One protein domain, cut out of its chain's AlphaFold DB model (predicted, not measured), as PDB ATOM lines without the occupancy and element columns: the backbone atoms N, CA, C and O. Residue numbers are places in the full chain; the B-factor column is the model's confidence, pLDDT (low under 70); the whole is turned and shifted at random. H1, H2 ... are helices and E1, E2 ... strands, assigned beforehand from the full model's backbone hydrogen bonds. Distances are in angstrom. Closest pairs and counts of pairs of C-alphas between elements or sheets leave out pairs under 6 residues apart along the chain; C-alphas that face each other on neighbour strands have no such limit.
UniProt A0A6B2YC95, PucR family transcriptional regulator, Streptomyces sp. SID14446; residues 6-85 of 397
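Overview. This is residues 6 to 85 of the 397 residues of the protein "PucR family transcriptional regulator" of Streptomyces sp. SID14446 (UniProt A0A6B2YC95). A small, strongly twisted sheet of four short strands lies between two helices: the long H2 packs on one face, along E3 and E4, and the short H1 crosses the other face. This gives three layers, with helices on both faces of a sheet. The printed part has 80 residues, with E1, E2, H1, E3, E4 and H2 in that order; the sheet runs E2, E1, E4, E3, all antiparallel, and the class is mixed, helices and strands. The whole is compact, with a radius of gyration of the C-alphas of 12.3 A and spans of 34 by 28 by 24 A.

Arrangement. Start at E1, residues 6 to 8, which forms a hairpin with E2, residues 11 to 14; N 8 and O 11 are 2.9 A apart. E3, residues 37 to 41, forms a hairpin with E4, residues 52 to 56; there look for N 39 and O 54, 2.9 A apart. E4 is also E1's antiparallel neighbour, with N 7 and O 53 at 2.8 A. H1, residues 24 to 32, is on the sheet at a height of 8.4 A, across the strands at 77 degrees to E4 on the local plane; its closest C-alphas to E2 are Ala 24 and Arg 11, 4.9 A apart. H2, residues 64 to 85, is on the opposite face at a height of 7.3 A, over E4 and E3, only just along the strands at 28 degrees to E3 on the local plane. The closest C-alphas of E3 and H2 are those of Val 41 and Ala 71, 5.1 A apart. H1 and H2 are apart. In H2 every O i to N i+4 pair is within hydrogen-bond range; in H1, 3 of 5 are.

Along the chain. Find C-alpha 6 at (4.276, -49.754, 0.274), where E1 begins its 6.9 A; E2 covers 9.1 A, H1 13.3 A, E3 12.9 A and E4 13.1 A. From C-alpha 64 at (8.779, -51.865, -15.117), H2 runs 31.3 A to C-alpha 85 at (-8.090, -60.574, 9.748).

Size, cuts and confidence. The two C-alphas farthest apart, those of Asp 60 and Gly 85, are 36.6 A apart. The printed part has no cut and no long link. Its mean pLDDT is 74.1; look for values under 70 at residues 6 to 11, 18 to 28, 31 to 35, 43 to 45 and 59 to 62.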
ATOM      1  N   SER A   6       5.696 -49.421   0.375       50.88
ATOM      2  CA  SER A   6       4.276 -49.754   0.274       50.88
ATOM      3  C   SER A   6       3.498 -48.740   1.102       50.88
ATOM      4  O   SER A   6       3.649 -48.694   2.325       50.88
ATOM      5  N   MET A   7       2.703 -47.903   0.444       55.59
ATOM      6  CA  MET A   7       1.880 -46.878   1.079       55.59
ATOM      7  C   MET A   7       0.405 -47.247   0.964       55.59
ATOM      8  O   MET A   7      -0.067 -47.615  -0.106       55.59
ATOM      9  N   LYS A   8      -0.337 -47.114   2.058       62.19
ATOM     10  CA  LYS A   8      -1.780 -46.840   2.007       62.19
ATOM     11  C   LYS A   8      -1.890 -45.330   1.750       62.19
ATOM     12  O   LYS A   8      -0.972 -44.630   2.173       62.19
ATOM     13  N   TRP A   9      -2.935 -44.822   1.086       57.53
ATOM     14  CA  TRP A   9      -3.099 -43.398   0.684       57.53
ATOM     15  C   TRP A   9      -2.645 -42.347   1.717       57.53
ATOM     16  O   TRP A   9      -2.325 -41.215   1.376       57.53
ATOM     17  N   SER A  10      -2.606 -42.735   2.985       58.94
ATOM     18  CA  SER A  10      -2.275 -41.902   4.118       58.94
ATOM     19  C   SER A  10      -1.166 -42.437   5.045       58.94
ATOM     20  O   SER A  10      -0.908 -41.820   6.067       58.94
ATOM     21  N   ARG A  11      -0.470 -43.548   4.766       69.44
ATOM     22  CA  ARG A  11       0.666 -43.993   5.610       69.44
ATOM     23  C   ARG A  11       1.605 -44.972   4.923       69.44
ATOM     24  O   ARG A  11       1.191 -45.804   4.121       69.44
ATOM     25  N   THR A  12       2.859 -44.958   5.360       73.25
ATOM     26  CA  THR A  12       3.833 -46.003   5.030       73.25
ATOM     27  C   THR A  12       3.497 -47.298   5.782       73.25
ATOM     28  O   THR A  12       3.509 -47.328   7.012       73.25
ATOM     29  N   VAL A  13       3.196 -48.369   5.046       73.06
ATOM     30  CA  VAL A  13       2.917 -49.719   5.575       73.06
ATOM     31  C   VAL A  13       4.211 -50.519   5.722       73.06
ATOM     32  O   VAL A  13       4.398 -51.242   6.700       73.06
ATOM     33  N   ALA A  14       5.120 -50.372   4.759       72.75
ATOM     34  CA  ALA A  14       6.446 -50.972   4.778       72.75
ATOM     35  C   ALA A  14       7.420 -50.119   3.963       72.75
ATOM     36  O   ALA A  14       7.037 -49.548   2.943       72.75
ATOM     37  N   ALA A  15       8.676 -50.081   4.393       73.25
ATOM     38  CA  ALA A  15       9.770 -49.440   3.682       73.25
ATOM     39  C   ALA A  15      10.997 -50.354   3.728       73.25
ATOM     40  O   ALA A  15      11.202 -51.091   4.699       73.25
ATOM     41  N   THR A  16      11.802 -50.333   2.671       72.75
ATOM     42  CA  THR A  16      13.112 -50.986   2.671       72.75
ATOM     43  C   THR A  16      14.057 -50.299   3.651       72.75
ATOM     44  O   THR A  16      13.914 -49.118   3.962       72.75
ATOM     45  N   GLU A  17      15.045 -51.043   4.138       70.75
ATOM     46  CA  GLU A  17      16.039 -50.527   5.076       70.75
ATOM     47  C   GLU A  17      16.758 -49.294   4.495       70.75
ATOM     48  O   GLU A  17      17.287 -49.345   3.387       70.75
ATOM     49  N   GLY A  18      16.736 -48.177   5.234       67.31
ATOM     50  CA  GLY A  18      17.338 -46.902   4.822       67.31
ATOM     51  C   GLY A  18      16.428 -45.949   4.036       67.31
ATOM     52  O   GLY A  18      16.874 -44.854   3.713       67.31
ATOM     53  N   ALA A  19      15.177 -46.323   3.743       67.56
ATOM     54  CA  ALA A  19      14.200 -45.413   3.148       67.56
ATOM     55  C   ALA A  19      13.474 -44.589   4.225       67.56
ATOM     56  O   ALA A  19      13.001 -45.144   5.223       67.56
ATOM     57  N   ASP A  20      13.357 -43.279   4.004       67.75
ATOM     58  CA  ASP A  20      12.598 -42.398   4.889       67.75
ATOM     59  C   ASP A  20      11.088 -42.687   4.776       67.75
ATOM     60  O   ASP A  20      10.568 -42.865   3.668       67.75
ATOM     61  N   PRO A  21      10.356 -42.760   5.904       67.94
ATOM     62  CA  PRO A  21       8.916 -42.955   5.877       67.94
ATOM     63  C   PRO A  21       8.238 -41.717   5.294       67.94
ATOM     64  O   PRO A  21       8.491 -40.596   5.735       67.94
ATOM     65  N   VAL A  22       7.323 -41.925   4.352       67.94
ATOM     66  CA  VAL A  22       6.568 -40.826   3.749       67.94
ATOM     67  C   VAL A  22       5.376 -40.455   4.641       67.94
ATOM     68  O   VAL A  22       4.582 -41.343   4.993       67.94
ATOM     69  N   PRO A  23       5.232 -39.169   5.025       67.75
ATOM     70  CA  PRO A  23       4.076 -38.660   5.756       67.75
ATOM     71  C   PRO A  23       2.757 -38.807   4.986       67.75
ATOM     72  O   PRO A  23       2.714 -38.724   3.763       67.75
ATOM     73  N   ALA A  24       1.646 -38.922   5.718       63.38
ATOM     74  CA  ALA A  24       0.299 -39.119   5.168       63.38
ATOM     75  C   ALA A  24      -0.101 -38.127   4.064       63.38
ATOM     76  O   ALA A  24      -0.642 -38.512   3.034       63.38
ATOM     77  N   HIS A  25       0.167 -36.844   4.299       66.06
ATOM     78  CA  HIS A  25      -0.202 -35.763   3.392       66.06
ATOM     79  C   HIS A  25       0.676 -35.719   2.131       66.06
ATOM     80  O   HIS A  25       0.230 -35.236   1.097       66.06
ATOM     81  N   GLU A  26       1.905 -36.239   2.203       69.69
ATOM     82  CA  GLU A  26       2.815 -36.347   1.058       69.69
ATOM     83  C   GLU A  26       2.507 -37.592   0.219       69.69
ATOM     84  O   GLU A  26       2.607 -37.545  -1.004       69.69
ATOM     85  N   ALA A  27       2.062 -38.686   0.851       69.19
ATOM     86  CA  ALA A  27       1.715 -39.931   0.163       69.19
ATOM     87  C   ALA A  27       0.627 -39.728  -0.907       69.19
ATOM     88  O   ALA A  27       0.788 -40.205  -2.029       69.19
ATOM     89  N   ALA A  28      -0.428 -38.963  -0.601       66.75
ATOM     90  CA  ALA A  28      -1.470 -38.616  -1.571       66.75
ATOM     91  C   ALA A  28      -0.899 -37.861  -2.789       66.75
ATOM     92  O   ALA A  28      -1.178 -38.211  -3.935       66.75
ATOM     93  N   ALA A  29      -0.011 -36.888  -2.555       70.50
ATOM     94  CA  ALA A  29       0.632 -36.125  -3.623       70.50
ATOM     95  C   ALA A  29       1.591 -36.974  -4.481       70.50
ATOM     96  O   ALA A  29       1.752 -36.690  -5.664       70.50
ATOM     97  N   LEU A  30       2.216 -38.020  -3.927       71.94
ATOM     98  CA  LEU A  30       3.077 -38.950  -4.679       71.94
ATOM     99  C   LEU A  30       2.292 -39.948  -5.542       71.94
ATOM    100  O   LEU A  30       2.829 -40.467  -6.523       71.94
ATOM    101  N   VAL A  31       1.041 -40.242  -5.178       68.00
ATOM    102  CA  VAL A  31       0.131 -41.046  -6.008       68.00
ATOM    103  C   VAL A  31      -0.368 -40.229  -7.203       68.00
ATOM    104  O   VAL A  31      -0.477 -40.767  -8.302       68.00
ATOM    105  N   GLU A  32      -0.616 -38.931  -7.009       66.69
ATOM    106  CA  GLU A  32      -1.085 -38.016  -8.062       66.69
ATOM    107  C   GLU A  32       0.050 -37.371  -8.886       66.69
ATOM    108  O   GLU A  32      -0.173 -36.902 -10.004       66.69
ATOM    109  N   GLY A  33       1.263 -37.310  -8.333       63.78
ATOM    110  CA  GLY A  33       2.395 -36.548  -8.858       63.78
ATOM    111  C   GLY A  33       3.284 -37.281  -9.868       63.78
ATOM    112  O   GLY A  33       3.217 -38.490 -10.059       63.78
ATOM    113  N   ALA A  34       4.172 -36.514 -10.511       57.16
ATOM    114  CA  ALA A  34       5.086 -36.979 -11.563       57.16
ATOM    115  C   ALA A  34       6.513 -37.316 -11.075       57.16
ATOM    116  O   ALA A  34       7.408 -37.536 -11.891       57.16
ATOM    117  N   THR A  35       6.769 -37.295  -9.763       65.38
ATOM    118  CA  THR A  35       8.093 -37.581  -9.192       65.38
ATOM    119  C   THR A  35       8.195 -39.049  -8.796       65.38
ATOM    120  O   THR A  35       7.500 -39.478  -7.880       65.38
ATOM    121  N   GLY A  36       9.076 -39.803  -9.456       72.81
ATOM    122  CA  GLY A  36       9.261 -41.239  -9.222       72.81
ATOM    123  C   GLY A  36       8.272 -42.127  -9.989       72.81
ATOM    124  O   GLY A  36       7.508 -41.660 -10.832       72.81
ATOM    125  N   ALA A  37       8.312 -43.431  -9.720       77.94
ATOM    126  CA  ALA A  37       7.385 -44.419 -10.262       77.94
ATOM    127  C   ALA A  37       6.466 -44.941  -9.151       77.94
ATOM    128  O   ALA A  37       6.935 -45.556  -8.194       77.94
ATOM    129  N   THR A  38       5.158 -44.737  -9.303       78.44
ATOM    130  CA  THR A  38       4.136 -45.259  -8.386       78.44
ATOM    131  C   THR A  38       3.290 -46.309  -9.108       78.44
ATOM    132  O   THR A  38       2.757 -46.048 -10.186       78.44
ATOM    133  N   VAL A  39       3.177 -47.512  -8.540       82.12
ATOM    134  CA  VAL A  39       2.416 -48.635  -9.113       82.12
ATOM    135  C   VAL A  39       1.350 -49.092  -8.113       82.12
ATOM    136  O   VAL A  39       1.700 -49.376  -6.964       82.12
ATOM    137  N   PRO A  40       0.064 -49.181  -8.503       81.44
ATOM    138  CA  PRO A  40      -0.968 -49.720  -7.627       81.44
ATOM    139  C   PRO A  40      -0.757 -51.220  -7.392       81.44
ATOM    140  O   PRO A  40      -0.370 -51.969  -8.289       81.44
ATOM    141  N   VAL A  41      -1.022 -51.661  -6.166       82.81
ATOM    142  CA  VAL A  41      -1.117 -53.077  -5.811       82.81
ATOM    143  C   VAL A  41      -2.580 -53.477  -5.960       82.81
ATOM    144  O   VAL A  41      -3.400 -53.237  -5.073       82.81
ATOM    145  N   ASP A  42      -2.920 -54.036  -7.117       74.19
ATOM    146  CA  ASP A  42      -4.295 -54.413  -7.427       74.19
ATOM    147  C   ASP A  42      -4.701 -55.676  -6.658       74.19
ATOM    148  O   ASP A  42      -4.205 -56.777  -6.899       74.19
ATOM    149  N   CYS A  43      -5.626 -55.506  -5.714       69.69
ATOM    150  CA  CYS A  43      -6.268 -56.586  -4.978       69.69
ATOM    151  C   CYS A  43      -7.787 -56.395  -5.073       69.69
ATOM    152  O   CYS A  43      -8.332 -55.461  -4.490       69.69
ATOM    153  N   GLU A  44      -8.472 -57.261  -5.827       66.75
ATOM    154  CA  GLU A  44      -9.922 -57.146  -6.080       66.75
ATOM    155  C   GLU A  44     -10.774 -57.285  -4.807       66.75
ATOM    156  O   GLU A  44     -11.920 -56.846  -4.772       66.75
ATOM    157  N   THR A  45     -10.226 -57.889  -3.751       68.12
ATOM    158  CA  THR A  45     -10.952 -58.185  -2.508       68.12
ATOM    159  C   THR A  45     -10.902 -57.058  -1.480       68.12
ATOM    160  O   THR A  45     -11.449 -57.212  -0.392       68.12
ATOM    161  N   VAL A  46     -10.193 -55.967  -1.771       70.69
ATOM    162  CA  VAL A  46      -9.838 -54.936  -0.793       70.69
ATOM    163  C   VAL A  46     -10.476 -53.604  -1.184       70.69
ATOM    164  O   VAL A  46     -10.524 -53.247  -2.360       70.69
ATOM    165  N   SER A  47     -10.995 -52.875  -0.193       75.38
ATOM    166  CA  SER A  47     -11.616 -51.560  -0.399       75.38
ATOM    167  C   SER A  47     -10.636 -50.590  -1.084       75.38
ATOM    168  O   SER A  47      -9.431 -50.687  -0.835       75.38
ATOM    169  N   PRO A  48     -11.093 -49.619  -1.900       76.88
ATOM    170  CA  PRO A  48     -10.207 -48.605  -2.488       76.88
ATOM    171  C   PRO A  48      -9.366 -47.868  -1.434       76.88
ATOM    172  O   PRO A  48      -8.166 -47.678  -1.620       76.88
ATOM    173  N   TYR A  49      -9.950 -47.593  -0.263       78.06
ATOM    174  CA  TYR A  49      -9.260 -46.987   0.884       78.06
ATOM    175  C   TYR A  49      -8.157 -47.865   1.479       78.06
ATOM    176  O   TYR A  49      -7.328 -47.396   2.258       78.06
ATOM    177  N   GLU A  50      -8.155 -49.152   1.143       77.50
ATOM    178  CA  GLU A  50      -7.205 -50.128   1.640       77.50
ATOM    179  C   GLU A  50      -6.137 -50.554   0.644       77.50
ATOM    180  O   GLU A  50      -5.188 -51.244   1.028       77.50
ATOM    181  N   ARG A  51      -6.239 -50.084  -0.600       79.88
ATOM    182  CA  ARG A  51      -5.265 -50.346  -1.651       79.88
ATOM    183  C   ARG A  51      -3.875 -49.856  -1.247       79.88
ATOM    184  O   ARG A  51      -3.704 -48.767  -0.696       79.88
ATOM    185  N   TRP A  52      -2.876 -50.681  -1.543       84.00
ATOM    186  CA  TRP A  52      -1.479 -50.303  -1.389       84.00
ATOM    187  C   TRP A  52      -0.923 -49.753  -2.700       84.00
ATOM    188  O   TRP A  52      -1.322 -50.164  -3.787       84.00
ATOM    189  N   TYR A  53       0.049 -48.863  -2.584       79.81
ATOM    190  CA  TYR A  53       0.809 -48.306  -3.691       79.81
ATOM    191  C   TYR A  53       2.281 -48.575  -3.439       79.81
ATOM    192  O   TYR A  53       2.775 -48.362  -2.334       79.81
ATOM    193  N   LEU A  54       2.974 -49.071  -4.453       82.56
ATOM    194  CA  LEU A  54       4.419 -49.202  -4.449       82.56
ATOM    195  C   LEU A  54       5.005 -47.924  -5.042       82.56
ATOM    196  O   LEU A  54       4.860 -47.695  -6.240       82.56
ATOM    197  N   HIS A  55       5.655 -47.114  -4.216       79.31
ATOM    198  CA  HIS A  55       6.355 -45.917  -4.670       79.31
ATOM    199  C   HIS A  55       7.864 -46.164  -4.737       79.31
ATOM    200  O   HIS A  55       8.447 -46.725  -3.804       79.31
ATOM    201  N   LEU A  56       8.472 -45.719  -5.836       79.19
ATOM    202  CA  LEU A  56       9.906 -45.736  -6.081       79.19
ATOM    203  C   LEU A  56      10.368 -44.313  -6.454       79.19
ATOM    204  O   LEU A  56      10.012 -43.836  -7.532       79.19
ATOM    205  N   PRO A  57      11.157 -43.623  -5.612       74.06
ATOM    206  CA  PRO A  57      11.514 -42.221  -5.848       74.06
ATOM    207  C   PRO A  57      12.410 -42.018  -7.085       74.06
ATOM    208  O   PRO A  57      12.307 -40.994  -7.757       74.06
ATOM    209  N   GLU A  58      13.236 -43.009  -7.435       74.38
ATOM    210  CA  GLU A  58      14.132 -42.989  -8.600       74.38
ATOM    211  C   GLU A  58      13.676 -44.029  -9.636       74.38
ATOM    212  O   GLU A  58      13.970 -45.218  -9.523       74.38
ATOM    213  N   ALA A  59      12.918 -43.590 -10.646       62.38
ATOM    214  CA  ALA A  59      12.288 -44.482 -11.629       62.38
ATOM    215  C   ALA A  59      13.284 -45.224 -12.548       62.38
ATOM    216  O   ALA A  59      12.951 -46.288 -13.069       62.38
ATOM    217  N   ASP A  60      14.499 -44.694 -12.723       65.19
ATOM    218  CA  ASP A  60      15.527 -45.260 -13.611       65.19
ATOM    219  C   ASP A  60      16.214 -46.517 -13.036       65.19
ATOM    220  O   ASP A  60      16.852 -47.274 -13.769       65.19
ATOM    221  N   ASP A  61      16.037 -46.781 -11.740       66.06
ATOM    222  CA  ASP A  61      16.727 -47.844 -10.999       66.06
ATOM    223  C   ASP A  61      16.026 -49.220 -11.082       66.06
ATOM    224  O   ASP A  61      16.555 -50.227 -10.598       66.06
ATOM    225  N   ALA A  62      14.831 -49.304 -11.688       68.75
ATOM    226  CA  ALA A  62      14.031 -50.530 -11.717       68.75
ATOM    227  C   ALA A  62      13.282 -50.748 -13.047       68.75
ATOM    228  O   ALA A  62      12.460 -49.922 -13.447       68.75
ATOM    229  N   PRO A  63      13.447 -51.909 -13.714       80.00
ATOM    230  CA  PRO A  63      12.644 -52.249 -14.883       80.00
ATOM    231  C   PRO A  63      11.145 -52.332 -14.532       80.00
ATOM    232  O   PRO A  63      10.797 -52.983 -13.540       80.00
ATOM    233  N   PRO A  64      10.224 -51.826 -15.380       79.56
ATOM    234  CA  PRO A  64       8.779 -51.865 -15.117       79.56
ATOM    235  C   PRO A  64       8.224 -53.267 -14.835       79.56
ATOM    236  O   PRO A  64       7.271 -53.431 -14.078       79.56
ATOM    237  N   ARG A  65       8.831 -54.301 -15.432       82.81
ATOM    238  CA  ARG A  65       8.469 -55.704 -15.187       82.81
ATOM    239  C   ARG A  65       8.737 -56.126 -13.739       82.81
ATOM    240  O   ARG A  65       7.894 -56.787 -13.149       82.81
ATOM    241  N   MET A  66       9.872 -55.717 -13.173       83.12
ATOM    242  CA  MET A  66      10.234 -56.038 -11.791       83.12
ATOM    243  C   MET A  66       9.259 -55.382 -10.807       83.12
ATOM    244  O   MET A  66       8.831 -56.025  -9.856       83.12
ATOM    245  N   LEU A  67       8.844 -54.136 -11.067       81.75
ATOM    246  CA  LEU A  67       7.851 -53.443 -10.240       81.75
ATOM    247  C   LEU A  67       6.491 -54.152 -10.243       81.75
ATOM    248  O   LEU A  67       5.882 -54.292  -9.186       81.75
ATOM    249  N   ARG A  68       6.043 -54.660 -11.398       81.94
ATOM    250  CA  ARG A  68       4.810 -55.465 -11.485       81.94
ATOM    251  C   ARG A  68       4.931 -56.786 -10.732       81.94
ATOM    252  O   ARG A  68       4.028 -57.126  -9.980       81.94
ATOM    253  N   GLU A  69       6.047 -57.498 -10.882       85.75
ATOM    254  CA  GLU A  69       6.286 -58.759 -10.164       85.75
ATOM    255  C   GLU A  69       6.282 -58.545  -8.637       85.75
ATOM    256  O   GLU A  69       5.688 -59.333  -7.900       85.75
ATOM    257  N   VAL A  70       6.870 -57.445  -8.149       83.81
ATOM    258  CA  VAL A  70       6.807 -57.064  -6.727       83.81
ATOM    259  C   VAL A  70       5.379 -56.698  -6.311       83.81
ATOM    260  O   VAL A  70       4.920 -57.171  -5.271       83.81
ATOM    261  N   ALA A  71       4.657 -55.908  -7.113       83.94
ATOM    262  CA  ALA A  71       3.266 -55.547  -6.837       83.94
ATOM    263  C   ALA A  71       2.356 -56.788  -6.749       83.94
ATOM    264  O   ALA A  71       1.558 -56.890  -5.823       83.94
ATOM    265  N   GLU A  72       2.529 -57.785  -7.622       85.75
ATOM    266  CA  GLU A  72       1.788 -59.053  -7.557       85.75
ATOM    267  C   GLU A  72       2.062 -59.836  -6.264       85.75
ATOM    268  O   GLU A  72       1.152 -60.429  -5.676       85.75
ATOM    269  N   VAL A  73       3.314 -59.856  -5.793       87.19
ATOM    270  CA  VAL A  73       3.660 -60.490  -4.511       87.19
ATOM    271  C   VAL A  73       3.015 -59.735  -3.349       87.19
ATOM    272  O   VAL A  73       2.452 -60.365  -2.451       87.19
ATOM    273  N   LEU A  74       3.051 -58.400  -3.375       84.75
ATOM    274  CA  LEU A  74       2.394 -57.563  -2.373       84.75
ATOM    275  C   LEU A  74       0.876 -57.779  -2.361       84.75
ATOM    276  O   LEU A  74       0.312 -57.896  -1.276       84.75
ATOM    277  N   ALA A  75       0.234 -57.940  -3.521       84.62
ATOM    278  CA  ALA A  75      -1.197 -58.236  -3.618       84.62
ATOM    279  C   ALA A  75      -1.552 -59.570  -2.937       84.62
ATOM    280  O   ALA A  75      -2.489 -59.641  -2.143       84.62
ATOM    281  N   ARG A  76      -0.752 -60.628  -3.150       85.56
ATOM    282  CA  ARG A  76      -0.938 -61.924  -2.461       85.56
ATOM    283  C   ARG A  76      -0.711 -61.819  -0.952       85.56
ATOM    284  O   ARG A  76      -1.401 -62.480  -0.171       85.56
ATOM    285  N   CYS A  77       0.258 -61.006  -0.529       84.25
ATOM    286  CA  CYS A  77       0.485 -60.716   0.885       84.25
ATOM    287  C   CYS A  77      -0.720 -60.002   1.503       84.25
ATOM    288  O   CYS A  77      -1.184 -60.423   2.563       84.25
ATOM    289  N   GLN A  78      -1.250 -58.980   0.832       82.56
ATOM    290  CA  GLN A  78      -2.426 -58.235   1.270       82.56
ATOM    291  C   GLN A  78      -3.644 -59.155   1.413       82.56
ATOM    292  O   GLN A  78      -4.279 -59.180   2.464       82.56
ATOM    293  N   GLU A  79      -3.896 -60.009   0.424       83.06
ATOM    294  CA  GLU A  79      -4.979 -60.993   0.469       83.06
ATOM    295  C   GLU A  79      -4.782 -62.018   1.608       83.06
ATOM    296  O   GLU A  79      -5.722 -62.393   2.312       83.06
ATOM    297  N   SER A  80      -3.543 -62.465   1.857       83.31
ATOM    298  CA  SER A  80      -3.248 -63.331   3.004       83.31
ATOM    299  C   SER A  80      -3.461 -62.633   4.348       83.31
ATOM    300  O   SER A  80      -3.811 -63.318   5.311       83.31
ATOM    301  N   LEU A  81      -3.204 -61.329   4.449       81.06
ATOM    302  CA  LEU A  81      -3.468 -60.556   5.661       81.06
ATOM    303  C   LEU A  81      -4.971 -60.361   5.859       81.06
ATOM    304  O   LEU A  81      -5.455 -60.622   6.957       81.06
ATOM    305  N   ALA A  82      -5.712 -60.035   4.799       78.31
ATOM    306  CA  ALA A  82      -7.170 -59.937   4.829       78.31
ATOM    307  C   ALA A  82      -7.816 -61.251   5.304       78.31
ATOM    308  O   ALA A  82      -8.633 -61.257   6.222       78.31
ATOM    309  N   ARG A  83      -7.358 -62.400   4.779       80.56
ATOM    310  CA  ARG A  83      -7.810 -63.727   5.244       80.56
ATOM    311  C   ARG A  83      -7.533 -63.984   6.725       80.56
ATOM    312  O   ARG A  83      -8.334 -64.638   7.383       80.56
ATOM    313  N   ARG A  84      -6.401 -63.510   7.256       79.62
ATOM    314  CA  ARG A  84      -6.062 -63.658   8.685       79.62
ATOM    315  C   ARG A  84      -6.906 -62.737   9.566       79.62
ATOM    316  O   ARG A  84      -7.296 -63.155  10.650       79.62
ATOM    317  N   GLY A  85      -7.218 -61.539   9.077       78.50
ATOM    318  CA  GLY A  85      -8.090 -60.574   9.748       78.50
ATOM    319  C   GLY A  85      -9.567 -60.975   9.770       78.50
ATOM    320  O   GLY A  85     -10.311 -60.463  10.594       78.50
TER     321      GLY A  85